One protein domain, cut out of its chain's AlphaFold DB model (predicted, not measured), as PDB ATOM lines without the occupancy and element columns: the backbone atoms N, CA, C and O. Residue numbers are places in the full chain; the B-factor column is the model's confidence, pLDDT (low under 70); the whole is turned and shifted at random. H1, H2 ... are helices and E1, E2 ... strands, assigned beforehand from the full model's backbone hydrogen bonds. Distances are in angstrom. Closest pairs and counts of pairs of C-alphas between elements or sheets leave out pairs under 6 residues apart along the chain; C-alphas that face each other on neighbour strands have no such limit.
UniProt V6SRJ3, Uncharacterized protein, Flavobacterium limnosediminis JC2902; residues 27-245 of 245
ATOM      1  N   LYS A  27      22.133  49.106  -3.409       93.94
ATOM      2  CA  LYS A  27      22.212  50.342  -2.625       93.94
ATOM      3  C   LYS A  27      21.681  50.131  -1.217       93.94
ATOM      4  O   LYS A  27      22.232  50.695  -0.279       93.94
ATOM      5  N   THR A  28      20.614  49.346  -1.074       95.88
ATOM      6  CA  THR A  28      20.014  49.005   0.223       95.88
ATOM      7  C   THR A  28      19.374  47.619   0.200       95.88
ATOM      8  O   THR A  28      18.915  47.171  -0.848       95.88
ATOM      9  N   VAL A  29      19.283  46.968   1.361       95.94
ATOM     10  CA  VAL A  29      18.405  45.802   1.557       95.94
ATOM     11  C   VAL A  29      17.338  46.159   2.564       95.94
ATOM     12  O   VAL A  29      17.669  46.621   3.652       95.94
ATOM     13  N   LYS A  30      16.080  45.906   2.225       96.44
ATOM     14  CA  LYS A  30      14.964  45.942   3.170       96.44
ATOM     15  C   LYS A  30      14.606  44.523   3.558       96.44
ATOM     16  O   LYS A  30      14.523  43.665   2.682       96.44
ATOM     17  N   PHE A  31      14.388  44.277   4.838       96.69
ATOM     18  CA  PHE A  31      13.990  42.966   5.325       96.69
ATOM     19  C   PHE A  31      13.038  43.075   6.510       96.69
ATOM     20  O   PHE A  31      13.041  44.071   7.234       96.69
ATOM     21  N   VAL A  32      12.197  42.057   6.672       96.38
ATOM     22  CA  VAL A  32      11.176  42.009   7.720       96.38
ATOM     23  C   VAL A  32      11.270  40.687   8.460       96.38
ATOM     24  O   VAL A  32      11.168  39.635   7.833       96.38
ATOM     25  N   TYR A  33      11.401  40.746   9.781       97.06
ATOM     26  CA  TYR A  33      11.303  39.593  10.670       97.06
ATOM     27  C   TYR A  33       9.979  39.595  11.434       97.06
ATOM     28  O   TYR A  33       9.449  40.650  11.784       97.06
ATOM     29  N   SER A  34       9.462  38.406  11.735       95.31
ATOM     30  CA  SER A  34       8.379  38.198  12.694       95.31
ATOM     31  C   SER A  34       8.887  37.336  13.840       95.31
ATOM     32  O   SER A  34       9.228  36.175  13.643       95.31
ATOM     33  N   GLN A  35       8.867  37.887  15.043       95.19
ATOM     34  CA  GLN A  35       9.006  37.153  16.289       95.19
ATOM     35  C   GLN A  35       7.625  36.721  16.781       95.19
ATOM     36  O   GLN A  35       6.695  37.531  16.788       95.19
ATOM     37  N   LYS A  36       7.487  35.458  17.186       93.69
ATOM     38  CA  LYS A  36       6.268  34.894  17.775       93.69
ATOM     39  C   LYS A  36       6.600  34.045  18.992       93.69
ATOM     40  O   LYS A  36       7.611  33.348  19.014       93.69
ATOM     41  N   SER A  37       5.716  34.080  19.983       93.19
ATOM     42  CA  SER A  37       5.780  33.185  21.141       93.19
ATOM     43  C   SER A  37       5.682  31.730  20.686       93.19
ATOM     44  O   SER A  37       4.820  31.408  19.872       93.19
ATOM     45  N   ASN A  38       6.492  30.850  21.274       93.88
ATOM     46  CA  ASN A  38       6.382  29.402  21.064       93.88
ATOM     47  C   ASN A  38       5.318  28.754  21.964       93.88
ATOM     48  O   ASN A  38       5.057  27.557  21.864       93.88
ATOM     49  N   PHE A  39       4.695  29.536  22.849       92.62
ATOM     50  CA  PHE A  39       3.504  29.091  23.563       92.62
ATOM     51  C   PHE A  39       2.282  29.050  22.662       92.62
ATOM     52  O   PHE A  39       2.047  29.960  21.868       92.62
ATOM     53  N   GLU A  40       1.475  28.023  22.881       92.00
ATOM     54  CA  GLU A  40       0.168  27.853  22.273       92.00
ATOM     55  C   GLU A  40      -0.939  28.128  23.285       92.00
ATOM     56  O   GLU A  40      -0.765  27.951  24.495       92.00
ATOM     57  N   PHE A  41      -2.093  28.560  22.783       88.00
ATOM     58  CA  PHE A  41      -3.183  29.075  23.605       88.00
ATOM     59  C   PHE A  41      -4.513  28.468  23.187       88.00
ATOM     60  O   PHE A  41      -4.828  28.377  22.004       88.00
ATOM     61  N   ASP A  42      -5.331  28.117  24.173       87.56
ATOM     62  CA  ASP A  42      -6.757  27.877  23.972       87.56
ATOM     63  C   ASP A  42      -7.564  28.553  25.090       87.56
ATOM     64  O   ASP A  42      -7.045  29.386  25.836       87.56
ATOM     65  N   GLN A  43      -8.852  28.226  25.205       85.19
ATOM     66  CA  GLN A  43      -9.728  28.772  26.249       85.19
ATOM     67  C   GLN A  43      -9.418  28.234  27.659       85.19
ATOM     68  O   GLN A  43      -9.874  28.806  28.648       85.19
ATOM     69  N   ARG A  44      -8.664  27.134  27.774       90.56
ATOM     70  CA  ARG A  44      -8.371  26.434  29.033       90.56
ATOM     71  C   ARG A  44      -7.060  26.908  29.650       90.56
ATOM     72  O   ARG A  44      -6.958  26.982  30.880       90.56
ATOM     73  N   GLY A  45      -6.060  27.208  28.827       91.88
ATOM     74  CA  GLY A  45      -4.747  27.602  29.317       91.88
ATOM     75  C   GLY A  45      -3.692  27.769  28.235       91.88
ATOM     76  O   GLY A  45      -3.993  28.041  27.072       91.88
ATOM     77  N   ILE A  46      -2.447  27.609  28.672       94.06
ATOM     78  CA  ILE A  46      -1.247  27.752  27.852       94.06
ATOM     79  C   ILE A  46      -0.542  26.408  27.708       94.06
ATOM     80  O   ILE A  46      -0.521  25.618  28.658       94.06
ATOM     81  N   TYR A  47       0.067  26.185  26.549       95.62
ATOM     82  CA  TYR A  47       0.880  25.015  26.241       95.62
ATOM     83  C   TYR A  47       2.269  25.468  25.810       95.62
ATOM     84  O   TYR A  47       2.394  26.464  25.103       95.62
ATOM     85  N   GLY A  48       3.313  24.743  26.197       95.19
ATOM     86  CA  GLY A  48       4.672  25.101  25.805       95.19
ATOM     87  C   GLY A  48       5.725  24.100  26.244       95.19
ATOM     88  O   GLY A  48       5.415  23.032  26.783       95.19
ATOM     89  N   ASP A  49       6.979  24.473  26.004       93.69
ATOM     90  CA  ASP A  49       8.140  23.738  26.489       93.69
ATOM     91  C   ASP A  49       8.239  23.802  28.023       93.69
ATOM     92  O   ASP A  49       7.942  24.825  28.649       93.69
ATOM     93  N   THR A  50       8.669  22.702  28.646       93.12
ATOM     94  CA  THR A  50       8.769  22.626  30.114       93.12
ATOM     95  C   THR A  50       9.782  23.611  30.690       93.12
ATOM     96  O   THR A  50       9.547  24.142  31.775       93.12
ATOM     97  N   THR A  51      10.872  23.884  29.972       89.81
ATOM     98  CA  THR A  51      11.915  24.839  30.359       89.81
ATOM     99  C   THR A  51      11.326  26.238  30.394       89.81
ATOM    100  O   THR A  51      11.375  26.904  31.425       89.81
ATOM    101  N   ALA A  52      10.657  26.644  29.312       90.62
ATOM    102  CA  ALA A  52      10.035  27.959  29.221       90.62
ATOM    103  C   ALA A  52       8.918  28.161  30.262       90.62
ATOM    104  O   ALA A  52       8.826  29.223  30.879       90.62
ATOM    105  N   LEU A  53       8.088  27.139  30.510       91.69
ATOM    106  CA  LEU A  53       7.027  27.219  31.519       91.69
ATOM    107  C   LEU A  53       7.572  27.306  32.948       91.69
ATOM    108  O   LEU A  53       7.082  28.125  33.725       91.69
ATOM    109  N   LYS A  54       8.587  26.504  33.298       89.00
ATOM    110  CA  LYS A  54       9.248  26.581  34.612       89.00
ATOM    111  C   LYS A  54       9.886  27.948  34.836       89.00
ATOM    112  O   LYS A  54       9.817  28.473  35.943       89.00
ATOM    113  N   ALA A  55      10.454  28.514  33.777       86.56
ATOM    114  CA  ALA A  55      11.163  29.775  33.831       86.56
ATOM    115  C   ALA A  55      10.241  30.993  34.002       86.56
ATOM    116  O   ALA A  55      10.530  31.886  34.799       86.56
ATOM    117  N   LEU A  56       9.098  31.019  33.305       86.69
ATOM    118  CA  LEU A  56       8.125  32.115  33.412       86.69
ATOM    119  C   LEU A  56       7.176  31.984  34.605       86.69
ATOM    120  O   LEU A  56       6.680  32.996  35.117       86.69
ATOM    121  N   PHE A  57       6.901  30.752  35.037       88.56
ATOM    122  CA  PHE A  57       5.929  30.436  36.083       88.56
ATOM    123  C   PHE A  57       6.541  29.521  37.153       88.56
ATOM    124  O   PHE A  57       6.044  28.408  37.370       88.56
ATOM    125  N   PRO A  58       7.608  29.969  37.840       84.38
ATOM    126  CA  PRO A  58       8.248  29.161  38.866       84.38
ATOM    127  C   PRO A  58       7.234  28.790  39.957       84.38
ATOM    128  O   PRO A  58       6.452  29.621  40.417       84.38
ATOM    129  N   GLY A  59       7.220  27.513  40.346       83.75
ATOM    130  CA  GLY A  59       6.300  26.974  41.354       83.75
ATOM    131  C   GLY A  59       4.929  26.530  40.829       83.75
ATOM    132  O   GLY A  59       4.161  25.933  41.585       83.75
ATOM    133  N   ASN A  60       4.609  26.750  39.550       88.06
ATOM    134  CA  ASN A  60       3.405  26.185  38.949       88.06
ATOM    135  C   ASN A  60       3.674  24.770  38.424       88.06
ATOM    136  O   ASN A  60       4.535  24.557  37.572       88.06
ATOM    137  N   ASN A  61       2.868  23.810  38.876       90.12
ATOM    138  CA  ASN A  61       2.835  22.486  38.264       90.12
ATOM    139  C   ASN A  61       2.183  22.564  36.878       90.12
ATOM    140  O   ASN A  61       1.198  23.281  36.679       90.12
ATOM    141  N   TYR A  62       2.708  21.777  35.945       94.50
ATOM    142  CA  TYR A  62       2.114  21.538  34.635       94.50
ATOM    143  C   TYR A  62       1.740  20.063  34.498       94.50
ATOM    144  O   TYR A  62       2.260  19.199  35.203       94.50
ATOM    145  N   ILE A  63       0.843  19.779  33.562       96.19
ATOM    146  CA  ILE A  63       0.516  18.416  33.137       96.19
ATOM    147  C   ILE A  63       0.820  18.268  31.654       96.19
ATOM    148  O   ILE A  63       0.764  19.245  30.915       96.19
ATOM    149  N   PHE A  64       1.140  17.061  31.206       97.06
ATOM    150  CA  PHE A  64       1.335  16.797  29.786       97.06
ATOM    151  C   PHE A  64      -0.007  16.516  29.108       97.06
ATOM    152  O   PHE A  64      -0.810  15.735  29.617       97.06
ATOM    153  N   GLN A  65      -0.253  17.167  27.974       95.50
ATOM    154  CA  GLN A  65      -1.444  16.972  27.146       95.50
ATOM    155  C   GLN A  65      -1.076  17.016  25.655       95.50
ATOM    156  O   GLN A  65      -0.031  17.577  25.309       95.50
ATOM    157  N   PRO A  66      -1.919  16.466  24.759       93.88
ATOM    158  CA  PRO A  66      -1.768  16.675  23.322       93.88
ATOM    159  C   PRO A  66      -1.743  18.168  22.976       93.88
ATOM    160  O   PRO A  66      -2.519  18.949  23.534       93.88
ATOM    161  N   ASN A  67      -0.856  18.569  22.065       90.06
ATOM    162  CA  ASN A  67      -0.745  19.957  21.630       90.06
ATOM    163  C   ASN A  67      -2.020  20.380  20.867       90.06
ATOM    164  O   ASN A  67      -2.525  19.611  20.046       90.06
ATOM    165  N   PRO A  68      -2.552  21.596  21.102       89.06
ATOM    166  CA  PRO A  68      -3.821  22.028  20.511       89.06
ATOM    167  C   PRO A  68      -3.775  22.218  18.987       89.06
ATOM    168  O   PRO A  68      -4.824  22.174  18.350       89.06
ATOM    169  N   LYS A  69      -2.592  22.429  18.396       88.06
ATOM    170  CA  LYS A  69      -2.412  22.577  16.943       88.06
ATOM    171  C   LYS A  69      -1.937  21.298  16.256       88.06
ATOM    172  O   LYS A  69      -2.093  21.172  15.045       88.06
ATOM    173  N   ASP A  70      -1.365  20.363  17.010       88.88
ATOM    174  CA  ASP A  70      -0.819  19.111  16.490       88.88
ATOM    175  C   ASP A  70      -0.981  17.991  17.524       88.88
ATOM    176  O   ASP A  70      -0.148  17.810  18.412       88.88
ATOM    177  N   SER A  71      -2.054  17.210  17.401       89.19
ATOM    178  CA  SER A  71      -2.382  16.147  18.357       89.19
ATOM    179  C   SER A  71      -1.356  15.008  18.407       89.19
ATOM    180  O   SER A  71      -1.405  14.205  19.338       89.19
ATOM    181  N   SER A  72      -0.421  14.937  17.451       92.62
ATOM    182  CA  SER A  72       0.695  13.983  17.483       92.62
ATOM    183  C   SER A  72       1.804  14.393  18.459       92.62
ATOM    184  O   SER A  72       2.608  13.557  18.874       92.62
ATOM    185  N   LYS A  73       1.843  15.669  18.861       91.38
ATOM    186  CA  LYS A  73       2.823  16.213  19.801       91.38
ATOM    187  C   LYS A  73       2.242  16.289  21.204       91.38
ATOM    188  O   LYS A  73       1.068  16.587  21.403       91.38
ATOM    189  N   THR A  74       3.103  16.085  22.195       93.94
ATOM    190  CA  THR A  74       2.780  16.327  23.606       93.94
ATOM    191  C   THR A  74       3.397  17.651  24.044       93.94
ATOM    192  O   THR A  74       4.532  17.961  23.690       93.94
ATOM    193  N   SER A  75       2.662  18.442  24.820       95.50
ATOM    194  CA  SER A  75       3.136  19.704  25.388       95.50
ATOM    195  C   SER A  75       2.803  19.780  26.872       95.50
ATOM    196  O   SER A  75       1.826  19.184  27.335       95.50
ATOM    197  N   ALA A  76       3.613  20.514  27.630       96.88
ATOM    198  CA  ALA A  76       3.268  20.843  29.002       96.88
ATOM    199  C   ALA A  76       2.182  21.923  29.005       96.88
ATOM    200  O   ALA A  76       2.235  22.862  28.216       96.88
ATOM    201  N   PHE A  77       1.191  21.764  29.877       96.88
ATOM    202  CA  PHE A  77      -0.010  22.583  29.954       96.88
ATOM    203  C   PHE A  77      -0.190  23.162  31.356       96.88
ATOM    204  O   PHE A  77      -0.103  22.439  32.354       96.88
ATOM    205  N   ILE A  78      -0.517  24.456  31.420       95.00
ATOM    206  CA  ILE A  78      -0.933  25.143  32.646       95.00
ATOM    207  C   ILE A  78      -2.276  25.829  32.395       95.00
ATOM    208  O   ILE A  78      -2.414  26.661  31.499       95.00
ATOM    209  N   SER A  79      -3.274  25.521  33.227       93.12
ATOM    210  CA  SER A  79      -4.595  26.146  33.123       93.12
ATOM    211  C   SER A  79      -4.592  27.601  33.602       93.12
ATOM    212  O   SER A  79      -3.914  27.957  34.574       93.12
ATOM    213  N   TYR A  80      -5.432  28.449  32.998       89.44
ATOM    214  CA  TYR A  80      -5.550  29.858  33.407       89.44
ATOM    215  C   TYR A  80      -6.012  30.030  34.855       89.44
ATOM    216  O   TYR A  80      -5.604  30.974  35.534       89.44
ATOM    217  N   HIS A  81      -6.839  29.109  35.354       87.38
ATOM    218  CA  HIS A  81      -7.258  29.091  36.752       87.38
ATOM    219  C   HIS A  81      -6.058  28.957  37.704       87.38
ATOM    220  O   HIS A  81      -6.001  29.644  38.722       87.38
ATOM    221  N   THR A  82      -5.065  28.139  37.344       87.56
ATOM    222  CA  THR A  82      -3.827  27.982  38.123       87.56
ATOM    223  C   THR A  82      -2.983  29.257  38.068       87.56
ATOM    224  O   THR A  82      -2.556  29.748  39.109       87.56
ATOM    225  N   LEU A  83      -2.814  29.852  36.880       84.69
ATOM    226  CA  LEU A  83      -2.047  31.097  36.700       84.69
ATOM    227  C   LEU A  83      -2.658  32.299  37.437       84.69
ATOM    228  O   LEU A  83      -1.941  33.172  37.926       84.69
ATOM    229  N   THR A  84      -3.988  32.351  37.528       78.31
ATOM    230  CA  THR A  84      -4.701  33.437  38.216       78.31
ATOM    231  C   THR A  84      -4.484  33.372  39.729       78.31
ATOM    232  O   THR A  84      -4.316  34.411  40.367       78.31
ATOM    233  N   LYS A  85      -4.422  32.165  40.306       69.00
ATOM    234  CA  LYS A  85      -4.173  31.969  41.744       69.00
ATOM    235  C   LYS A  85      -2.778  32.408  42.179       69.00
ATOM    236  O   LYS A  85      -2.617  32.848  43.312       69.00
ATOM    237  N   THR A  86      -1.791  32.328  41.289       65.00
ATOM    238  CA  THR A  86      -0.388  32.625  41.610       65.00
ATOM    239  C   THR A  86       0.052  34.047  41.248       65.00
ATOM    240  O   THR A  86       1.229  34.355  41.362       65.00
ATOM    241  N   LYS A  87      -0.858  34.938  40.814       71.31
ATOM    242  CA  LYS A  87      -0.539  36.283  40.267       71.31
ATOM    243  C   LYS A  87       0.380  36.274  39.025       71.31
ATOM    244  O   LYS A  87       0.773  37.335  38.545       71.31
ATOM    245  N   ASN A  88       0.610  35.112  38.413       82.81
ATOM    246  CA  ASN A  88       1.498  34.914  37.258       82.81
ATOM    247  C   ASN A  88       0.936  35.417  35.920       82.81
ATOM    248  O   ASN A  88       1.604  35.374  34.887       82.81
ATOM    249  N   MET A  89      -0.292  35.934  35.922       83.75
ATOM    250  CA  MET A  89      -0.916  36.501  34.728       83.75
ATOM    251  C   MET A  89      -0.152  37.721  34.188       83.75
ATOM    252  O   MET A  89      -0.144  37.957  32.982       83.75
ATOM    253  N   GLY A  90       0.511  38.488  35.064       81.38
ATOM    254  CA  GLY A  90       1.388  39.589  34.656       81.38
ATOM    255  C   GLY A  90       2.548  39.103  33.788       81.38
ATOM    256  O   GLY A  90       2.763  39.651  32.708       81.38
ATOM    257  N   ASN A  91       3.209  38.020  34.209       83.56
ATOM    258  CA  ASN A  91       4.335  37.425  33.487       83.56
ATOM    259  C   ASN A  91       3.917  36.929  32.109       83.56
ATOM    260  O   ASN A  91       4.586  37.223  31.123       83.56
ATOM    261  N   LEU A  92       2.772  36.245  32.026       86.94
ATOM    262  CA  LEU A  92       2.257  35.767  30.748       86.94
ATOM    263  C   LEU A  92       1.983  36.926  29.780       86.94
ATOM    264  O   LEU A  92       2.368  36.866  28.618       86.94
ATOM    265  N   ARG A  93       1.336  37.996  30.256       84.06
ATOM    266  CA  ARG A  93       1.039  39.175  29.428       84.06
ATOM    267  C   ARG A  93       2.313  39.886  28.977       84.06
ATOM    268  O   ARG A  93       2.383  40.302  27.826       84.06
ATOM    269  N   TYR A  94       3.286  40.039  29.873       83.12
ATOM    270  CA  TYR A  94       4.571  40.659  29.562       83.12
ATOM    271  C   TYR A  94       5.339  39.841  28.520       83.12
ATOM    272  O   TYR A  94       5.739  40.395  27.501       83.12
ATOM    273  N   HIS A  95       5.455  38.525  28.727       87.56
ATOM    274  CA  HIS A  95       6.048  37.597  27.761       87.56
ATOM    275  C   HIS A  95       5.384  37.746  26.393       87.56
ATOM    276  O   HIS A  95       6.035  38.112  25.424       87.56
ATOM    277  N   LEU A  96       4.060  37.600  26.338       87.50
ATOM    278  CA  LEU A  96       3.291  37.733  25.103       87.50
ATOM    279  C   LEU A  96       3.497  39.076  24.395       87.50
ATOM    280  O   LEU A  96       3.538  39.117  23.168       87.50
ATOM    281  N   TYR A  97       3.614  40.167  25.149       84.50
ATOM    282  CA  TYR A  97       3.876  41.485  24.586       84.50
ATOM    283  C   TYR A  97       5.278  41.577  23.965       84.50
ATOM    284  O   TYR A  97       5.419  42.122  22.875       84.50
ATOM    285  N   HIS A  98       6.294  41.015  24.626       84.50
ATOM    286  CA  HIS A  98       7.700  41.114  24.224       84.50
ATOM    287  C   HIS A  98       8.193  39.988  23.306       84.50
ATOM    288  O   HIS A  98       9.291  40.089  22.775       84.50
ATOM    289  N   THR A  99       7.397  38.945  23.068       89.75
ATOM    290  CA  THR A  99       7.742  37.861  22.133       89.75
ATOM    291  C   THR A  99       6.875  37.829  20.886       89.75
ATOM    292  O   THR A  99       6.838  36.822  20.188       89.75
ATOM    293  N   ASN A 100       6.122  38.890  20.615       90.50
ATOM    294  CA  ASN A 100       5.327  39.008  19.400       90.50
ATOM    295  C   ASN A 100       5.601  40.363  18.763       90.50
ATOM    296  O   ASN A 100       4.923  41.349  19.051       90.50
ATOM    297  N   ILE A 101       6.639  40.403  17.936       90.56
ATOM    298  CA  ILE A 101       7.212  41.627  17.380       90.56
ATOM    299  C   ILE A 101       7.354  41.440  15.873       90.56
ATOM    300  O   ILE A 101       7.777  40.385  15.413       90.56
ATOM    301  N   THR A 102       7.020  42.462  15.093       92.69
ATOM    302  CA  THR A 102       7.489  42.560  13.706       92.69
ATOM    303  C   THR A 102       8.619  43.570  13.657       92.69
ATOM    304  O   THR A 102       8.442  44.697  14.110       92.69
ATOM    305  N   THR A 103       9.759  43.176  13.106       93.25
ATOM    306  CA  THR A 103      10.919  44.050  12.932       93.25
ATOM    307  C   THR A 103      11.083  44.351  11.455       93.25
ATOM    308  O   THR A 103      11.402  43.459  10.674       93.25
ATOM    309  N   GLU A 104      10.868  45.601  11.066       94.50
ATOM    310  CA  GLU A 104      11.202  46.092   9.728       94.50
ATOM    311  C   GLU A 104      12.576  46.744   9.773       94.50
ATOM    312  O   GLU A 104      12.828  47.581  10.638       94.50
ATOM    313  N   ALA A 105      13.464  46.392   8.849       95.50
ATOM    314  CA  ALA A 105      14.830  46.886   8.857       95.50
ATOM    315  C   ALA A 105      15.351  47.209   7.455       95.50
ATOM    316  O   ALA A 105      14.938  46.620   6.455       95.50
ATOM    317  N   THR A 106      16.272  48.170   7.387       96.19
ATOM    318  CA  THR A 106      16.957  48.582   6.160       96.19
ATOM    319  C   THR A 106      18.461  48.643   6.390       96.19
ATOM    320  O   THR A 106      18.929  49.454   7.184       96.19
ATOM    321  N   TYR A 107      19.221  47.825   5.661       95.88
ATOM    322  CA  TYR A 107      20.682  47.863   5.629       95.88
ATOM    323  C   TYR A 107      21.198  48.697   4.452       95.88
ATOM    324  O   TYR A 107      20.739  48.540   3.319       95.88
ATOM    325  N   ASN A 108      22.201  49.539   4.705       96.06
ATOM    326  CA  ASN A 108      22.895  50.340   3.701       96.06
ATOM    327  C   ASN A 108      24.402  49.988   3.672       96.06
ATOM    328  O   ASN A 108      25.121  50.328   4.617       96.06
ATOM    329  N   PRO A 109      24.921  49.373   2.588       93.56
ATOM    330  CA  PRO A 109      26.335  49.001   2.468       93.56
ATOM    331  C   PRO A 109      27.301  50.179   2.500       93.56
ATOM    332  O   PRO A 109      28.427  50.036   2.970       93.56
ATOM    333  N   LYS A 110      26.881  51.349   1.996       93.62
ATOM    334  CA  LYS A 110      27.739  52.538   1.925       93.62
ATOM    335  C   LYS A 110      28.040  53.077   3.318       93.62
ATOM    336  O   LYS A 110      29.163  53.497   3.579       93.62
ATOM    337  N   THR A 111      27.040  53.088   4.196       93.69
ATOM    338  CA  THR A 111      27.196  53.558   5.580       93.69
ATOM    339  C   THR A 111      27.535  52.435   6.552       93.69
ATOM    340  O   THR A 111      27.949  52.738   7.664       93.69
ATOM    341  N   LYS A 112      27.378  51.168   6.145       93.19
ATOM    342  CA  LYS A 112      27.484  49.977   7.000       93.19
ATOM    343  C   LYS A 112      26.546  50.049   8.209       93.19
ATOM    344  O   LYS A 112      26.940  49.712   9.321       93.19
ATOM    345  N   LYS A 113      25.306  50.500   8.000       93.56
ATOM    346  CA  LYS A 113      24.301  50.616   9.068       93.56
ATOM    347  C   LYS A 113      23.015  49.892   8.711       93.56
ATOM    348  O   LYS A 113      22.608  49.923   7.550       93.56
ATOM    349  N   THR A 114      22.378  49.304   9.719       94.25
ATOM    350  CA  THR A 114      20.985  48.852   9.659       94.25
ATOM    351  C   THR A 114      20.130  49.746  10.540       94.25
ATOM    352  O   THR A 114      20.381  49.848  11.734       94.25
ATOM    353  N   GLU A 115      19.103  50.362   9.972       93.62
ATOM    354  CA  GLU A 115      18.033  51.022  10.727       93.62
ATOM    355  C   GLU A 115      16.869  50.048  10.878       93.62
ATOM    356  O   GLU A 115      16.559  49.336   9.923       93.62
ATOM    357  N   TYR A 116      16.237  49.993  12.049       92.44
ATOM    358  CA  TYR A 116      15.123  49.081  12.295       92.44
ATOM    359  C   TYR A 116      13.995  49.716  13.109       92.44
ATOM    360  O   TYR A 116      14.216  50.637  13.898       92.44
ATOM    361  N   TYR A 117      12.795  49.166  12.929       90.81
ATOM    362  CA  TYR A 117      11.564  49.499  13.632       90.81
ATOM    363  C   TYR A 117      10.916  48.223  14.165       90.81
ATOM    364  O   TYR A 117      10.574  47.331  13.391       90.81
ATOM    365  N   ASN A 118      10.710  48.157  15.478       89.69
ATOM    366  CA  ASN A 118       9.991  47.072  16.139       89.69
ATOM    367  C   ASN A 118       8.537  47.474  16.386       89.69
ATOM    368  O   ASN A 118       8.271  48.450  17.087       89.69
ATOM    369  N   TYR A 119       7.601  46.690  15.862       88.25
ATOM    370  CA  TYR A 119       6.164  46.832  16.070       88.25
ATOM    371  C   TYR A 119       5.664  45.726  16.996       88.25
ATOM    372  O   TYR A 119       5.680  44.547  16.641       88.25
ATOM    373  N   TYR A 120       5.197  46.110  18.182       86.31
ATOM    374  CA  TYR A 120       4.766  45.174  19.222       86.31
ATOM    375  C   TYR A 120       3.309  44.726  19.045       86.31
ATOM    376  O   TYR A 120       2.425  45.529  18.732       86.31
ATOM    377  N   CYS A 121       3.079  43.429  19.268       81.69
ATOM    378  CA  CYS A 121       1.827  42.692  19.079       81.69
ATOM    379  C   CYS A 121       1.029  43.107  17.818       81.69
ATOM    380  O   CYS A 121      -0.109  43.593  17.889       81.69
ATOM    381  N   PRO A 122       1.626  42.889  16.628       77.56
ATOM    382  CA  PRO A 122       1.013  43.234  15.346       77.56
ATOM    383  C   PRO A 122      -0.213  42.362  15.011       77.56
ATOM    384  O   PRO A 122      -1.085  42.818  14.265       77.56
ATOM    385  N   ASP A 123      -0.305  41.162  15.597       81.06
ATOM    386  CA  ASP A 123      -1.316  40.128  15.344       81.06
ATOM    387  C   ASP A 123      -2.657  40.383  16.069       81.06
ATOM    388  O   ASP A 123      -2.705  40.622  17.278       81.06
ATOM    389  N   GLU A 124      -3.768  40.307  15.330       81.56
ATOM    390  CA  GLU A 124      -5.128  40.459  15.864       81.56
ATOM    391  C   GLU A 124      -5.565  39.289  16.757       81.56
ATOM    392  O   GLU A 124      -6.332  39.492  17.700       81.56
ATOM    393  N   GLU A 125      -5.091  38.069  16.498       80.56
ATOM    394  CA  GLU A 125      -5.402  36.908  17.338       80.56
ATOM    395  C   GLU A 125      -4.798  37.084  18.733       80.56
ATOM    396  O   GLU A 125      -5.494  36.976  19.747       80.56
ATOM    397  N   LEU A 126      -3.531  37.495  18.790       80.50
ATOM    398  CA  LEU A 126      -2.862  37.807  20.044       80.50
ATOM    399  C   LEU A 126      -3.558  38.932  20.814       80.50
ATOM    400  O   LEU A 126      -3.674  38.863  22.038       80.50
ATOM    401  N   LYS A 127      -4.068  39.961  20.128       81.38
ATOM    402  CA  LYS A 127      -4.846  41.020  20.788       81.38
ATOM    403  C   LYS A 127      -6.088  40.461  21.471       81.38
ATOM    404  O   LYS A 127      -6.368  40.844  22.605       81.38
ATOM    405  N   LYS A 128      -6.809  39.541  20.822       82.81
ATOM    406  CA  LYS A 128      -7.968  38.868  21.433       82.81
ATOM    407  C   LYS A 128      -7.557  38.076  22.671       82.81
ATOM    408  O   LYS A 128      -8.240  38.174  23.688       82.81
ATOM    409  N   ILE A 129      -6.425  37.369  22.617       81.88
ATOM    410  CA  ILE A 129      -5.867  36.651  23.772       81.88
ATOM    411  C   ILE A 129      -5.543  37.633  24.904       81.88
ATOM    412  O   ILE A 129      -6.007  37.451  26.025       81.88
ATOM    413  N   LEU A 130      -4.822  38.724  24.637       80.62
ATOM    414  CA  LEU A 130      -4.464  39.719  25.657       80.62
ATOM    415  C   LEU A 130      -5.695  40.391  26.294       80.62
ATOM    416  O   LEU A 130      -5.712  40.614  27.510       80.62
ATOM    417  N   ILE A 131      -6.739  40.661  25.501       81.88
ATOM    418  CA  ILE A 131      -8.034  41.161  25.988       81.88
ATOM    419  C   ILE A 131      -8.705  40.120  26.890       81.88
ATOM    420  O   ILE A 131      -9.125  40.455  28.000       81.88
ATOM    421  N   PHE A 132      -8.775  38.859  26.450       81.69
ATOM    422  CA  PHE A 132      -9.335  37.755  27.233       81.69
ATOM    423  C   PHE A 132      -8.611  37.586  28.573       81.69
ATOM    424  O   PHE A 132      -9.248  37.466  29.620       81.69
ATOM    425  N   LEU A 133      -7.279  37.686  28.567       78.88
ATOM    426  CA  LEU A 133      -6.459  37.622  29.770       78.88
ATOM    427  C   LEU A 133      -6.637  38.842  30.684       78.88
ATOM    428  O   LEU A 133      -5.905  38.930  31.663       78.88
ATOM    429  N   LYS A 134      -7.580  39.764  30.423       73.69
ATOM    430  CA  LYS A 134      -7.844  41.009  31.177       73.69
ATOM    431  C   LYS A 134      -6.605  41.911  31.294       73.69
ATOM    432  O   LYS A 134      -6.379  42.530  32.336       73.69
ATOM    433  N   GLY A 135      -5.753  41.895  30.268       61.31
ATOM    434  CA  GLY A 135      -4.475  42.598  30.208       61.31
ATOM    435  C   GLY A 135      -4.516  43.932  29.471       61.31
ATOM    436  O   GLY A 135      -5.505  44.291  28.837       61.31
ATOM    437  N   SER A 136      -3.410  44.666  29.599       56.56
ATOM    438  CA  SER A 136      -3.109  45.943  28.948       56.56
ATOM    439  C   SER A 136      -3.500  45.955  27.467       56.56
ATOM    440  O   SER A 136      -3.336  44.961  26.760       56.56
ATOM    441  N   ARG A 137      -3.960  47.108  26.970       60.53
ATOM    442  CA  ARG A 137      -4.207  47.297  25.536       60.53
ATOM    443  C   ARG A 137      -2.883  47.181  24.782       60.53
ATOM    444  O   ARG A 137      -1.942  47.917  25.076       60.53
ATOM    445  N   CYS A 138      -2.823  46.281  23.805       65.50
ATOM    446  CA  CYS A 138      -1.744  46.283  22.828       65.50
ATOM    447  C   CYS A 138      -1.879  47.546  21.962       65.50
ATOM    448  O   CYS A 138      -2.730  47.619  21.074       65.50
ATOM    449  N   ASN A 139      -1.080  48.572  22.255       58.91
ATOM    450  CA  ASN A 139      -1.047  49.791  21.455       58.91
ATOM    451  C   ASN A 139      -0.038  49.616  20.314       58.91
ATOM    452  O   ASN A 139       1.166  49.716  20.546       58.91
ATOM    453  N   ARG A 140      -0.545  49.430  19.085       53.03
ATOM    454  CA  ARG A 140       0.240  49.321  17.833       53.03
ATOM    455  C   ARG A 140       1.205  50.489  17.580       53.03
ATOM    456  O   ARG A 140       2.099  50.364  16.758       53.03
ATOM    457  N   ASN A 141       1.021  51.614  18.268       53.09
ATOM    458  CA  ASN A 141       1.756  52.853  18.005       53.09
ATOM    459  C   ASN A 141       3.082  52.957  18.771       53.09
ATOM    460  O   ASN A 141       3.776  53.958  18.627       53.09
ATOM    461  N   LYS A 142       3.430  51.976  19.614       59.78
ATOM    462  CA  LYS A 142       4.772  51.918  20.201       59.78
ATOM    463  C   LYS A 142       5.693  51.240  19.196       59.78
ATOM    464  O   LYS A 142       5.793  50.018  19.196       59.78
ATOM    465  N   SER A 143       6.304  52.040  18.330       68.38
ATOM    466  CA  SER A 143       7.471  51.612  17.575       68.38
ATOM    467  C   SER A 143       8.720  51.948  18.376       68.38
ATOM    468  O   SER A 143       8.901  53.071  18.846       68.38
ATOM    469  N   GLU A 144       9.572  50.952  18.568       80.00
ATOM    470  CA  GLU A 144      10.938  51.197  19.002       80.00
ATOM    471  C   GLU A 144      11.806  51.267  17.756       80.00
ATOM    472  O   GLU A 144      11.772  50.358  16.927       80.00
ATOM    473  N   MET A 145      12.543  52.363  17.607       85.88
ATOM    474  CA  MET A 145      13.467  52.545  16.498       85.88
ATOM    475  C   MET A 145      14.894  52.419  17.006       85.88
ATOM    476  O   MET A 145      15.234  52.974  18.055       85.88
ATOM    477  N   GLY A 146      15.743  51.758  16.231       87.81
ATOM    478  CA  GLY A 146      17.163  51.726  16.521       87.81
ATOM    479  C   GLY A 146      18.040  51.639  15.287       87.81
ATOM    480  O   GLY A 146      17.577  51.570  14.147       87.81
ATOM    481  N   THR A 147      19.342  51.687  15.536       89.25
ATOM    482  CA  THR A 147      20.369  51.570  14.507       89.25
ATOM    483  C   THR A 147      21.459  50.630  14.980       89.25
ATOM    484  O   THR A 147      21.951  50.792  16.094       89.25
ATOM    485  N   ILE A 148      21.852  49.701  14.112       89.00
ATOM    486  CA  ILE A 148      23.047  48.868  14.234       89.00
ATOM    487  C   ILE A 148      24.122  49.475  13.334       89.00
ATOM    488  O   ILE A 148      23.916  49.613  12.126       89.00
ATOM    489  N   ASP A 149      25.259  49.843  13.909       90.00
ATOM    490  CA  ASP A 149      26.437  50.321  13.186       90.00
ATOM    491  C   ASP A 149      27.481  49.202  13.116       90.00
ATOM    492  O   ASP A 149      27.964  48.764  14.155       90.00
ATOM    493  N   TYR A 150      27.813  48.731  11.909       87.25
ATOM    494  CA  TYR A 150      28.773  47.645  11.667       87.25
ATOM    495  C   TYR A 150      30.197  48.156  11.374       87.25
ATOM    496  O   TYR A 150      30.943  47.537  10.608       87.25
ATOM    497  N   SER A 151      30.576  49.310  11.925       80.31
ATOM    498  CA  SER A 151      31.984  49.721  12.022       80.31
ATOM    499  C   SER A 151      32.789  48.754  12.913       80.31
ATOM    500  O   SER A 151      32.263  47.741  13.373       80.31
ATOM    501  N   ASP A 152      34.089  49.011  13.101       69.06
ATOM    502  CA  ASP A 152      35.020  48.062  13.739       69.06
ATOM    503  C   ASP A 152      34.539  47.562  15.116       69.06
ATOM    504  O   ASP A 152      34.758  46.396  15.450       69.06
ATOM    505  N   ASN A 153      33.774  48.391  15.835       67.94
ATOM    506  CA  ASN A 153      33.041  48.015  17.041       67.94
ATOM    507  C   ASN A 153      31.541  48.143  16.739       67.94
ATOM    508  O   ASN A 153      31.087  49.200  16.301       67.94
ATOM    509  N   ILE A 154      30.764  47.076  16.922       75.81
ATOM    510  CA  ILE A 154      29.323  47.116  16.651       75.81
ATOM    511  C   ILE A 154      28.626  47.945  17.720       75.81
ATOM    512  O   ILE A 154      28.775  47.666  18.909       75.81
ATOM    513  N   HIS A 155      27.782  48.886  17.303       76.38
ATOM    514  CA  HIS A 155      27.030  49.738  18.221       76.38
ATOM    515  C   HIS A 155      25.526  49.663  17.963       76.38
ATOM    516  O   HIS A 155      25.098  49.803  16.815       76.38
ATOM    517  N   ILE A 156      24.725  49.536  19.030       75.50
ATOM    518  CA  ILE A 156      23.272  49.757  18.970       75.50
ATOM    519  C   ILE A 156      22.892  51.068  19.649       75.50
ATOM    520  O   ILE A 156      23.299  51.348  20.777       75.50
ATOM    521  N   LYS A 157      22.079  51.866  18.953       77.38
ATOM    522  CA  LYS A 157      21.458  53.083  19.481       77.38
ATOM    523  C   LYS A 157      19.941  52.984  19.372       77.38
ATOM    524  O   LYS A 157      19.432  52.821  18.268       77.38
ATOM    525  N   HIS A 158      19.238  53.183  20.485       75.88
ATOM    526  CA  HIS A 158      17.778  53.295  20.521       75.88
ATOM    527  C   HIS A 158      17.369  54.767  20.422       75.88
ATOM    528  O   HIS A 158      17.870  55.616  21.160       75.88
ATOM    529  N   VAL A 159      16.477  55.105  19.493       67.25
ATOM    530  CA  VAL A 159      16.019  56.487  19.306       67.25
ATOM    531  C   VAL A 159      14.808  56.758  20.194       67.25
ATOM    532  O   VAL A 159      13.830  56.020  20.168       67.25
ATOM    533  N   GLY A 160      14.874  57.834  20.985       61.06
ATOM    534  CA  GLY A 160      13.802  58.240  21.907       61.06
ATOM    535  C   GLY A 160      13.924  57.676  23.327       61.06
ATOM    536  O   GLY A 160      13.130  58.037  24.192       61.06
ATOM    537  N   LEU A 161      14.935  56.847  23.589       54.94
ATOM    538  CA  LEU A 161      15.299  56.393  24.926       54.94
ATOM    539  C   LEU A 161      16.712  56.899  25.231       54.94
ATOM    540  O   LEU A 161      17.604  56.767  24.397       54.94
ATOM    541  N   SER A 162      16.934  57.463  26.420       52.00
ATOM    542  CA  SER A 162      18.270  57.848  26.917       52.00
ATOM    543  C   SER A 162      19.109  56.617  27.290       52.00
ATOM    544  O   SER A 162      19.759  56.591  28.332       52.00
ATOM    545  N   ILE A 163      19.028  55.556  26.486       55.97
ATOM    546  CA  ILE A 163      19.757  54.311  26.692       55.97
ATOM    547  C   ILE A 163      21.109  54.468  25.989       55.97
ATOM    548  O   ILE A 163      21.143  54.884  24.826       55.97
ATOM    549  N   PRO A 164      22.223  54.200  26.690       55.59
ATOM    550  CA  PRO A 164      23.555  54.383  26.138       55.59
ATOM    551  C   PRO A 164      23.773  53.514  24.900       55.59
ATOM    552  O   PRO A 164      23.181  52.445  24.750       55.59
ATOM    553  N   ILE A 165      24.671  53.985  24.035       62.59
ATOM    554  CA  ILE A 165      25.240  53.178  22.962       62.59
ATOM    555  C   ILE A 165      25.872  51.943  23.615       62.59
ATOM    556  O   ILE A 165      26.800  52.086  24.410       62.59
ATOM    557  N   LYS A 166      25.352  50.752  23.312       65.88
ATOM    558  CA  LYS A 166      25.905  49.494  23.823       65.88
ATOM    559  C   LYS A 166      26.786  48.869  22.748       65.88
ATOM    560  O   LYS A 166      26.335  48.680  21.617       65.88
ATOM    561  N   GLU A 167      28.025  48.557  23.115       71.44
ATOM    562  CA  GLU A 167      28.856  47.640  22.343       71.44
ATOM    563  C   GLU A 167      28.282  46.229  22.498       71.44
ATOM    564  O   GLU A 167      28.038  45.766  23.617       71.44
ATOM    565  N   ILE A 168      28.006  45.566  21.377       71.31
ATOM    566  CA  ILE A 168      27.434  44.220  21.389       71.31
ATOM    567  C   ILE A 168      28.523  43.199  21.110       71.31
ATOM    568  O   ILE A 168      29.181  43.238  20.068       71.31
ATOM    569  N   ALA A 169      28.673  42.261  22.044       75.94
ATOM    570  CA  ALA A 169      29.456  41.062  21.824       75.94
ATOM    571  C   ALA A 169      28.821  40.258  20.686       75.94
ATOM    572  O   ALA A 169      27.622  39.991  20.690       75.94
ATOM    573  N   LYS A 170      29.633  39.882  19.703       83.38
ATOM    574  CA  LYS A 170      29.185  39.008  18.624       83.38
ATOM    575  C   LYS A 170      29.058  37.585  19.158       83.38
ATOM    576  O   LYS A 170      30.017  37.071  19.732       83.38
ATOM    577  N   SER A 171      27.929  36.938  18.908       87.75
ATOM    578  CA  SER A 171      27.738  35.530  19.255       87.75
ATOM    579  C   SER A 171      28.575  34.635  18.337       87.75
ATOM    580  O   SER A 171      28.758  34.928  17.148       87.75
ATOM    581  N   LEU A 172      29.096  33.539  18.885       92.00
ATOM    582  CA  LEU A 172      29.780  32.498  18.119       92.00
ATOM    583  C   LEU A 172      28.809  31.351  17.862       92.00
ATOM    584  O   LEU A 172      28.216  30.825  18.795       92.00
ATOM    585  N   ILE A 173      28.660  30.980  16.592       95.12
ATOM    586  CA  ILE A 173      27.813  29.865  16.182       95.12
ATOM    587  C   ILE A 173      28.610  28.564  16.182       95.12
ATOM    588  O   ILE A 173      29.649  28.462  15.523       95.12
ATOM    589  N   GLU A 174      28.066  27.546  16.827       96.25
ATOM    590  CA  GLU A 174      28.455  26.152  16.669       96.25
ATOM    591  C   GLU A 174      27.663  25.542  15.507       96.25
ATOM    592  O   GLU A 174      26.492  25.186  15.639       96.25
ATOM    593  N   PHE A 175      28.273  25.476  14.322       96.06
ATOM    594  CA  PHE A 175      27.615  24.915  13.140       96.06
ATOM    595  C   PHE A 175      27.475  23.394  13.252       96.06
ATOM    596  O   PHE A 175      28.428  22.697  13.595       96.06
ATOM    597  N   GLN A 176      26.297  22.882  12.899       93.06
ATOM    598  CA  GLN A 176      25.975  21.450  12.966       93.06
ATOM    599  C   GLN A 176      26.388  20.684  11.704       93.06
ATOM    600  O   GLN A 176      26.451  19.456  11.706       93.06
ATOM    601  N   ASP A 177      26.664  21.402  10.617       88.50
ATOM    602  CA  ASP A 177      26.962  20.835   9.312       88.50
ATOM    603  C   ASP A 177      28.043  21.640   8.570       88.50
ATOM    604  O   ASP A 177      28.331  22.801   8.875       88.50
ATOM    605  N   SER A 178      28.656  21.016   7.561       88.19
ATOM    606  CA  SER A 178      29.666  21.665   6.715       88.19
ATOM    607  C   SER A 178      29.083  22.736   5.793       88.19
ATOM    608  O   SER A 178      29.818  23.595   5.308       88.19
ATOM    609  N   THR A 179      27.778  22.672   5.519       89.50
ATOM    610  CA  THR A 179      27.056  23.665   4.715       89.50
ATOM    611  C   THR A 179      26.831  24.976   5.467       89.50
ATOM    612  O   THR A 179      26.500  25.978   4.836       89.50
ATOM    613  N   LYS A 180      27.066  24.986   6.787       92.06
ATOM    614  CA  LYS A 180      26.833  26.103   7.704       92.06
ATOM    615  C   LYS A 180      25.409  26.663   7.604       92.06
ATOM    616  O   LYS A 180      25.192  27.855   7.808       92.06
ATOM    617  N   SER A 181      24.442  25.807   7.276       93.62
ATOM    618  CA  SER A 181      23.026  26.175   7.156       93.62
ATOM    619  C   SER A 181      22.317  26.221   8.499       93.62
ATOM    620  O   SER A 181      21.297  26.889   8.644       93.62
ATOM    621  N   THR A 182      22.831  25.503   9.493       96.38
ATOM    622  CA  THR A 182      22.236  25.448  10.824       96.38
ATOM    623  C   THR A 182      23.327  25.404  11.882       96.38
ATOM    624  O   THR A 182      24.385  24.796  11.694       96.38
ATOM    625  N   GLY A 183      23.085  26.074  12.998       96.25
ATOM    626  CA  GLY A 183      23.979  26.057  14.142       96.25
ATOM    627  C   GLY A 183      23.289  26.512  15.413       96.25
ATOM    628  O   GLY A 183      22.114  26.880  15.397       96.25
ATOM    629  N   THR A 184      24.029  26.483  16.509       96.69
ATOM    630  CA  THR A 184      23.541  26.907  17.821       96.69
ATOM    631  C   THR A 184      24.461  27.936  18.452       96.69
ATOM    632  O   THR A 184      25.647  27.990  18.139       96.69
ATOM    633  N   TYR A 185      23.920  28.763  19.335       94.69
ATOM    634  CA  TYR A 185      24.711  29.545  20.281       94.69
ATOM    635  C   TYR A 185      23.988  29.587  21.618       94.69
ATOM    636  O   TYR A 185      22.757  29.518  21.659       94.69
ATOM    637  N   ASP A 186      24.755  29.719  22.690       92.25
ATOM    638  CA  ASP A 186      24.207  29.885  24.025       92.25
ATOM    639  C   ASP A 186      24.200  31.363  24.409       92.25
ATOM    640  O   ASP A 186      25.145  32.109  24.134       92.25
ATOM    641  N   GLU A 187      23.125  31.788  25.058       88.50
ATOM    642  CA  GLU A 187      23.009  33.109  25.657       88.50
ATOM    643  C   GLU A 187      22.606  32.959  27.120       88.50
ATOM    644  O   GLU A 187      21.647  32.257  27.455       88.50
ATOM    645  N   HIS A 188      23.323  33.669  27.985       85.75
ATOM    646  CA  HIS A 188      22.935  33.821  29.372       85.75
ATOM    647  C   HIS A 188      21.875  34.917  29.484       85.75
ATOM    648  O   HIS A 188      22.162  36.099  29.270       85.75
ATOM    649  N   VAL A 189      20.645  34.535  29.819       82.81
ATOM    650  CA  VAL A 189      19.516  35.457  29.935       82.81
ATOM    651  C   VAL A 189      19.030  35.558  31.373       82.81
ATOM    652  O   VAL A 189      18.887  34.570  32.092       82.81
ATOM    653  N   ILE A 190      18.695  36.782  31.772       77.88
ATOM    654  CA  ILE A 190      18.005  37.052  33.031       77.88
ATOM    655  C   ILE A 190      16.539  37.288  32.705       77.88
ATOM    656  O   ILE A 190      16.173  38.273  32.054       77.88
ATOM    657  N   ILE A 191      15.666  36.401  33.178       73.12
ATOM    658  CA  ILE A 191      14.227  36.621  33.058       73.12
ATOM    659  C   ILE A 191      13.829  37.605  34.156       73.12
ATOM    660  O   ILE A 191      13.543  37.222  35.288       73.12
ATOM    661  N   ASN A 192      13.802  38.894  33.798       60.12
ATOM    662  CA  ASN A 192      13.563  40.039  34.694       60.12
ATOM    663  C   ASN A 192      12.321  39.921  35.600       60.12
ATOM    664  O   ASN A 192      12.193  40.647  36.579       60.12
ATOM    665  N   LEU A 193      11.374  39.045  35.266       64.69
ATOM    666  CA  LEU A 193      10.156  38.829  36.049       64.69
ATOM    667  C   LEU A 193      10.339  37.844  37.209       64.69
ATOM    668  O   LEU A 193       9.605  37.927  38.191       64.69
ATOM    669  N   SER A 194      11.280  36.906  37.089       65.31
ATOM    670  CA  SER A 194      11.597  35.912  38.120       65.31
ATOM    671  C   SER A 194      12.970  36.134  38.758       65.31
ATOM    672  O   SER A 194      13.273  35.469  39.744       65.31
ATOM    673  N   ASN A 195      13.782  37.065  38.228       72.06
ATOM    674  CA  ASN A 195      15.203  37.235  38.566       72.06
ATOM    675  C   ASN A 195      15.970  35.907  38.517       72.06
ATOM    676  O   ASN A 195      16.896  35.677  39.290       72.06
ATOM    677  N   GLN A 196      15.534  35.012  37.636       75.31
ATOM    678  CA  GLN A 196      16.186  33.740  37.418       75.31
ATOM    679  C   GLN A 196      17.058  33.842  36.179       75.31
ATOM    680  O   GLN A 196      16.647  34.364  35.137       75.31
ATOM    681  N   GLU A 197      18.262  33.332  36.351       83.88
ATOM    682  CA  GLU A 197      19.275  33.207  35.324       83.88
ATOM    683  C   GLU A 197      19.094  31.875  34.603       83.88
ATOM    684  O   GLU A 197      18.844  30.840  35.230       83.88
ATOM    685  N   TYR A 198      19.198  31.921  33.282       81.31
ATOM    686  CA  TYR A 198      19.097  30.759  32.418       81.31
ATOM    687  C   TYR A 198      20.152  30.839  31.333       81.31
ATOM    688  O   TYR A 198      20.286  31.868  30.675       81.31
ATOM    689  N   ASP A 199      20.812  29.717  31.087       87.19
ATOM    690  CA  ASP A 199      21.553  29.519  29.853       87.19
ATOM    691  C   ASP A 199      20.585  28.922  28.834       87.19
ATOM    692  O   ASP A 199      20.000  27.854  29.047       87.19
ATOM    693  N   LEU A 200      20.344  29.661  27.755       89.31
ATOM    694  CA  LEU A 200      19.473  29.227  26.677       89.31
ATOM    695  C   LEU A 200      20.291  28.944  25.437       89.31
ATOM    696  O   LEU A 200      20.982  29.822  24.931       89.31
ATOM    697  N   THR A 201      20.105  27.746  24.901       93.00
ATOM    698  CA  THR A 201      20.581  27.406  23.569       93.00
ATOM    699  C   THR A 201      19.576  27.881  22.531       93.00
ATOM    700  O   THR A 201      18.396  27.506  22.544       93.00
ATOM    701  N   TYR A 202      20.059  28.695  21.606       94.94
ATOM    702  CA  TYR A 202      19.329  29.170  20.446       94.94
ATOM    703  C   TYR A 202      19.724  28.344  19.231       94.94
ATOM    704  O   TYR A 202      20.905  28.148  18.962       94.94
ATOM    705  N   LEU A 203      18.733  27.898  18.467       96.56
ATOM    706  CA  LEU A 203      18.918  27.318  17.143       96.56
ATOM    707  C   LEU A 203      18.820  28.423  16.092       96.56
ATOM    708  O   LEU A 203      17.840  29.169  16.074       96.56
ATOM    709  N   VAL A 204      19.797  28.484  15.193       97.25
ATOM    710  CA  VAL A 204      19.869  29.465  14.108       97.25
ATOM    711  C   VAL A 204      19.924  28.752  12.766       97.25
ATOM    712  O   VAL A 204      20.768  27.886  12.542       97.25
ATOM    713  N   GLU A 205      19.037  29.145  11.860       97.06
ATOM    714  CA  GLU A 205      19.025  28.724  10.462       97.06
ATOM    715  C   GLU A 205      19.523  29.883   9.590       97.06
ATOM    716  O   GLU A 205      18.992  30.998   9.654       97.06
ATOM    717  N   PHE A 206      20.526  29.617   8.759       95.81
ATOM    718  CA  PHE A 206      21.134  30.566   7.830       95.81
ATOM    719  C   PHE A 206      20.697  30.285   6.392       95.81
ATOM    720  O   PHE A 206      20.424  29.144   6.022       95.81
ATOM    721  N   ASP A 207      20.690  31.324   5.560       94.19
ATOM    722  CA  ASP A 207      20.539  31.197   4.111       94.19
ATOM    723  C   ASP A 207      21.770  31.779   3.414       94.19
ATOM    724  O   ASP A 207      22.096  32.965   3.532       94.19
ATOM    725  N   ASN A 208      22.462  30.922   2.663       90.62
ATOM    726  CA  ASN A 208      23.685  31.275   1.953       90.62
ATOM    727  C   ASN A 208      23.469  32.277   0.806       90.62
ATOM    728  O   ASN A 208      24.429  32.881   0.326       90.62
ATOM    729  N   ASN A 209      22.219  32.500   0.400       91.12
ATOM    730  CA  ASN A 209      21.830  33.494  -0.594       91.12
ATOM    731  C   ASN A 209      21.461  34.844   0.026       91.12
ATOM    732  O   ASN A 209      21.064  35.747  -0.711       91.12
ATOM    733  N   LEU A 210      21.574  35.002   1.347       93.25
ATOM    734  CA  LEU A 210      21.285  36.247   2.047       93.25
ATOM    735  C   LEU A 210      22.564  36.963   2.481       93.25
ATOM    736  O   LEU A 210      23.557  36.353   2.876       93.25
ATOM    737  N   ASN A 211      22.531  38.293   2.434       93.31
ATOM    738  CA  ASN A 211      23.600  39.123   2.974       93.31
ATOM    739  C   ASN A 211      23.705  38.961   4.504       93.31
ATOM    740  O   ASN A 211      22.692  39.036   5.192       93.31
ATOM    741  N   LYS A 212      24.925  38.839   5.049       92.50
ATOM    742  CA  LYS A 212      25.173  38.651   6.494       92.50
ATOM    743  C   LYS A 212      24.620  39.722   7.436       92.50
ATOM    744  O   LYS A 212      24.514  39.486   8.631       92.50
ATOM    745  N   HIS A 213      24.280  40.901   6.919       93.50
ATOM    746  CA  HIS A 213      23.676  41.974   7.715       93.50
ATOM    747  C   HIS A 213      22.142  41.867   7.800       93.50
ATOM    748  O   HIS A 213      21.499  42.705   8.434       93.50
ATOM    749  N   ILE A 214      21.546  40.857   7.154       94.94
ATOM    750  CA  ILE A 214      20.140  40.478   7.311       94.94
ATOM    751  C   ILE A 214      20.064  39.565   8.536       94.94
ATOM    752  O   ILE A 214      20.261  38.358   8.431       94.94
ATOM    753  N   THR A 215      19.800  40.144   9.706       93.38
ATOM    754  CA  THR A 215      19.805  39.434  10.995       93.38
ATOM    755  C   THR A 215      18.754  40.008  11.959       93.38
ATOM    756  O   THR A 215      18.490  41.216  11.885       93.38
ATOM    757  N   PRO A 216      18.118  39.203  12.839       81.31
ATOM    758  CA  PRO A 216      17.072  39.664  13.754       81.31
ATOM    759  C   PRO A 216      17.626  40.323  15.037       81.31
ATOM    760  O   PRO A 216      17.238  39.951  16.135       81.31
ATOM    761  N   ILE A 217      18.482  41.345  14.893       77.00
ATOM    762  CA  ILE A 217      19.219  42.087  15.951       77.00
ATOM    763  C   ILE A 217      20.516  41.404  16.418       77.00
ATOM    764  O   ILE A 217      21.529  42.098  16.518       77.00
ATOM    765  N   ASP A 218      20.531  40.088  16.640       82.94
ATOM    766  CA  ASP A 218      21.756  39.358  17.010       82.94
ATOM    767  C   ASP A 218      22.816  39.411  15.907       82.94
ATOM    768  O   ASP A 218      22.491  39.439  14.720       82.94
ATOM    769  N   ILE A 219      24.104  39.429  16.260       85.31
ATOM    770  CA  ILE A 219      25.187  39.498  15.268       85.31
ATOM    771  C   ILE A 219      26.197  38.393  15.527       85.31
ATOM    772  O   ILE A 219      26.728  38.257  16.626       85.31
ATOM    773  N   PHE A 220      26.490  37.627  14.480       89.25
ATOM    774  CA  PHE A 220      27.310  36.425  14.560       89.25
ATOM    775  C   PHE A 220      28.722  36.684  14.029       89.25
ATOM    776  O   PHE A 220      28.899  37.174  12.913       89.25
ATOM    777  N   ALA A 221      29.748  36.365  14.822       86.69
ATOM    778  CA  ALA A 221      31.144  36.650  14.476       86.69
ATOM    779  C   ALA A 221      31.697  35.759  13.359       86.69
ATOM    780  O   ALA A 221      32.575  36.187  12.613       86.69
ATOM    781  N   ASN A 222      31.202  34.528  13.257       89.62
ATOM    782  CA  ASN A 222      31.741  33.478  12.398       89.62
ATOM    783  C   ASN A 222      30.766  33.043  11.288       89.62
ATOM    784  O   ASN A 222      30.876  31.923  10.786       89.62
ATOM    785  N   SER A 223      29.840  33.926  10.892       89.88
ATOM    786  CA  SER A 223      28.913  33.702   9.778       89.88
ATOM    787  C   SER A 223      29.043  34.776   8.695       89.88
ATOM    788  O   SER A 223      29.120  35.971   8.981       89.88
ATOM    789  N   ASP A 224      29.027  34.334   7.437       91.06
ATOM    790  CA  ASP A 224      28.988  35.192   6.246       91.06
ATOM    791  C   ASP A 224      27.611  35.190   5.563       91.06
ATOM    792  O   ASP A 224      27.448  35.748   4.476       91.06
ATOM    793  N   PHE A 225      26.610  34.599   6.216       92.69
ATOM    794  CA  PHE A 225      25.275  34.384   5.669       92.69
ATOM    795  C   PHE A 225      24.220  35.155   6.450       92.69
ATOM    796  O   PHE A 225      24.368  35.394   7.650       92.69
ATOM    797  N   GLY A 226      23.151  35.550   5.763       94.44
ATOM    798  CA  GLY A 226      21.980  36.112   6.426       94.44
ATOM    799  C   GLY A 226      21.219  35.045   7.204       94.44
ATOM    800  O   GLY A 226      21.275  33.851   6.898       94.44
ATOM    801  N   VAL A 227      20.504  35.487   8.226       96.88
ATOM    802  CA  VAL A 227      19.731  34.621   9.109       96.88
ATOM    803  C   VAL A 227      18.335  34.462   8.527       96.88
ATOM    804  O   VAL A 227      17.691  35.425   8.129       96.88
ATOM    805  N   LYS A 228      17.846  33.232   8.458       96.94
ATOM    806  CA  LYS A 228      16.463  32.954   8.078       96.94
ATOM    807  C   LYS A 228      15.584  32.847   9.311       96.94
ATOM    808  O   LYS A 228      14.449  33.318   9.306       96.94
ATOM    809  N   LYS A 229      16.098  32.211  10.361       97.62
ATOM    810  CA  LYS A 229      15.317  31.921  11.556       97.62
ATOM    811  C   LYS A 229      16.209  31.758  12.777       97.62
ATOM    812  O   LYS A 229      17.293  31.198  12.685       97.62
ATOM    813  N   VAL A 230      15.719  32.228  13.915       97.25
ATOM    814  CA  VAL A 230      16.290  32.008  15.245       97.25
ATOM    815  C   VAL A 230      15.178  31.457  16.126       97.25
ATOM    816  O   VAL A 230      14.057  31.957  16.086       97.25
ATOM    817  N   SER A 231      15.444  30.423  16.913       96.56
ATOM    818  CA  SER A 231      14.434  29.842  17.800       96.56
ATOM    819  C   SER A 231      15.032  29.354  19.107       96.56
ATOM    820  O   SER A 231      16.144  28.839  19.136       96.56
ATOM    821  N   ASN A 232      14.268  29.501  20.182       94.38
ATOM    822  CA  ASN A 232      14.581  28.992  21.513       94.38
ATOM    823  C   ASN A 232      13.285  28.443  22.159       94.38
ATOM    824  O   ASN A 232      12.229  28.460  21.524       94.38
ATOM    825  N   PRO A 233      13.286  27.973  23.415       93.19
ATOM    826  CA  PRO A 233      12.060  27.475  24.053       93.19
ATOM    827  C   PRO A 233      10.916  28.502  24.201       93.19
ATOM    828  O   PRO A 233       9.757  28.119  24.353       93.19
ATOM    829  N   PHE A 234      11.212  29.804  24.167       92.50
ATOM    830  CA  PHE A 234      10.280  30.897  24.463       92.50
ATOM    831  C   PHE A 234       9.625  31.484  23.211       92.50
ATOM    832  O   PHE A 234       8.438  31.820  23.233       92.50
ATOM    833  N   TYR A 235      10.390  31.635  22.132       94.12
ATOM    834  CA  TYR A 235       9.952  32.298  20.914       94.12
ATOM    835  C   TYR A 235      10.753  31.860  19.684       94.12
ATOM    836  O   TYR A 235      11.829  31.266  19.770       94.12
ATOM    837  N   THR A 236      10.203  32.184  18.520       96.50
ATOM    838  CA  THR A 236      10.835  32.013  17.213       96.50
ATOM    839  C   THR A 236      10.822  33.347  16.487       96.50
ATOM    840  O   THR A 236       9.780  33.997  16.437       96.50
ATOM    841  N   ILE A 237      11.957  33.748  15.919       97.25
ATOM    842  CA  ILE A 237      12.086  34.875  14.999       97.25
ATOM    843  C   ILE A 237      12.319  34.321  13.600       97.25
ATOM    844  O   ILE A 237      13.256  33.559  13.394       97.25
ATOM    845  N   GLU A 238      11.489  34.700  12.636       97.62
ATOM    846  CA  GLU A 238      11.556  34.198  11.264       97.62
ATOM    847  C   GLU A 238      11.542  35.343  10.252       97.62
ATOM    848  O   GLU A 238      10.790  36.312  10.387       97.62
ATOM    849  N   LEU A 239      12.396  35.236   9.239       97.44
ATOM    850  CA  LEU A 239      12.487  36.171   8.132       97.44
ATOM    851  C   LEU A 239      11.279  36.006   7.205       97.44
ATOM    852  O   LEU A 239      11.080  34.962   6.588       97.44
ATOM    853  N   ILE A 240      10.490  37.066   7.079       96.50
ATOM    854  CA  ILE A 240       9.254  37.088   6.293       96.50
ATOM    855  C   ILE A 240       9.504  37.583   4.873       96.50
ATOM    856  O   ILE A 240       8.923  37.067   3.920       96.50
ATOM    857  N   SER A 241      10.339  38.610   4.711       95.50
ATOM    858  CA  SER A 241      10.639  39.152   3.386       95.50
ATOM    859  C   SER A 241      12.002  39.826   3.318       95.50
ATOM    860  O   SER A 241      12.513  40.323   4.321       95.50
ATOM    861  N   VAL A 242      12.566  39.843   2.108       96.06
ATOM    862  CA  VAL A 242      13.805  40.538   1.744       96.06
ATOM    863  C   VAL A 242      13.625  41.169   0.369       96.06
ATOM    864  O   VAL A 242      13.064  40.556  -0.537       96.06
ATOM    865  N   SER A 243      14.120  42.391   0.208       94.44
ATOM    866  CA  SER A 243      14.127  43.120  -1.055       94.44
ATOM    867  C   SER A 243      15.427  43.907  -1.200       94.44
ATOM    868  O   SER A 243      15.758  44.745  -0.358       94.44
ATOM    869  N   TYR A 244      16.155  43.643  -2.283       92.75
ATOM    870  CA  TYR A 244      17.370  44.365  -2.656       92.75
ATOM    871  C   TYR A 244      17.020  45.503  -3.625       92.75
ATOM    872  O   TYR A 244      16.318  45.272  -4.608       92.75
ATOM    873  N   ASN A 245      17.509  46.717  -3.348       89.69
ATOM    874  CA  ASN A 245      17.271  47.932  -4.145       89.69
ATOM    875  C   ASN A 245      18.578  48.635  -4.507       89.69
ATOM    876  O   ASN A 245      19.504  48.603  -3.664       89.69
TER     877      ASN A 245
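This is residues 27 to 245 of the 245 residues of an uncharacterized protein of Flavobacterium limnosediminis JC2902 (UniProt V6SRJ3). Picture one large sheet of nine strands curled like part of a barrel, with a small three-stranded sheet and four short helices gathered at one end of it. The barrel is not closed strand to strand: residues 160 to 181 span the open side from the edge strand E8 to the edge strand E9, and residues 215 to 218 dip into the hollow. The printed part has 219 residues with four named helices and twelve named strands, in the order E1 E2 H1 E3 E4 H2 H3 E5 E6 H4 E7 E8 E9 E10 E11 E12. Both sheets are antiparallel, E8 E7 E6 E5 E1 E12 E11 E10 E9 and E2 E4 E3, and the class is mixed, helices and strands. The whole is compact, with a radius of gyration of the C-alphas of 18.4 A and spans of 55 by 42 by 31 A.

Find C-alpha 29 at (18.405, 45.802, 1.557); from there E1 runs 26.5 A to C-alpha 37. Next come E2, residues 45 to 48, H1, residues 50 to 56, E3, residues 63 to 66, and E4, residues 74 to 79. H2, residues 80 to 85, follows at once, then H3, residues 89 to 98, which begins at C-alpha 89, (-0.916, 36.501, 34.728), and is 14.3 A long. E5, residues 101 to 108, and E6, residues 113 to 120, run 22.6 A and 22.7 A. H4 is residues 124 to 132, E7 residues 143 to 149 and E8 residues 155 to 159. E9, residues 182 to 191, bends by 59 degrees at residue 188. E10, residues 196 to 211, is 35.6 A from end to end and bends by 108 degrees at residue 208. E11, residues 225 to 231, leads to E12, residues 235 to 244, whose last C-alpha is at (17.370, 44.365, -2.656).

Begin at E1, an inner strand of the large, strongly twisted sheet. Toward E8, look for N 33 and O 103 of E1 and E5, 2.9 A, N 104 and O 117 of E5 and E6, 2.9 A, N 146 and O 116 of E7 and E6, 3.0 A, and N 147 and O 157 of E7 and E8, 3.0 A. On the other side of E1, N 34 and O 238 of E12 are 2.8 A apart. E9 E10 E11 E12 form a meander, each strand the antiparallel neighbour of the one before; see N 187 and O 200, 2.9 A, N 205 and O 229, 2.8 A, and N 237 and O 230, 2.8 A. H1 and H3 are on the same face of this sheet. H3, at a height of 7.4 A, is over none of its strands; its closest C-alpha pair with E1 is Leu 96 and Ser 37, 6.5 A. In the small sheet, N 46 and O 78 of E2 and E4 are 3.0 A apart, and N 77 and O 63 of the hairpin E3 and E4 2.8 A. E2, H1 and E3 make a split strand-helix-strand unit, two strands of one sheet joined through a helix, with E4 between them in the sheet, and its crossover is right-handed. H1 is on this sheet too, at a height of 10.2 A, with Thr 50 and Ala 76 the closest C-alphas of H1 and E4, 5.9 A. H2 only grazes the small sheet, with residues 80 to 83. H4 is on neither sheet; it is close to but not clearly touching H3, at a shallow tilt of 18 degrees, opposite ways, the closest C-alphas being those of Arg 93 and Leu 130, 6.7 A. In H1, H2, H3 and H4 every O i to N i+4 pair is within hydrogen-bond range.

The two C-alphas farthest apart, those of Lys 85 and Lys 110, are 55.0 A from each other, while the first and last printed C-alphas are 5.7 A apart. The printed part has no cut. The links E8 to E9 and E10 to E11 are long, with 22 and 13 residues; in the former, residues 166 to 167 pair antiparallel with residues 155 to 156 of E8, and residues 174 to 175 with residues 183 to 184 of E9. The mean pLDDT of the printed part is 86.3, and it is under 70 at residues 85 to 86, 135 to 143, 152 to 153, 159 to 166 and 192 to 194 of this model.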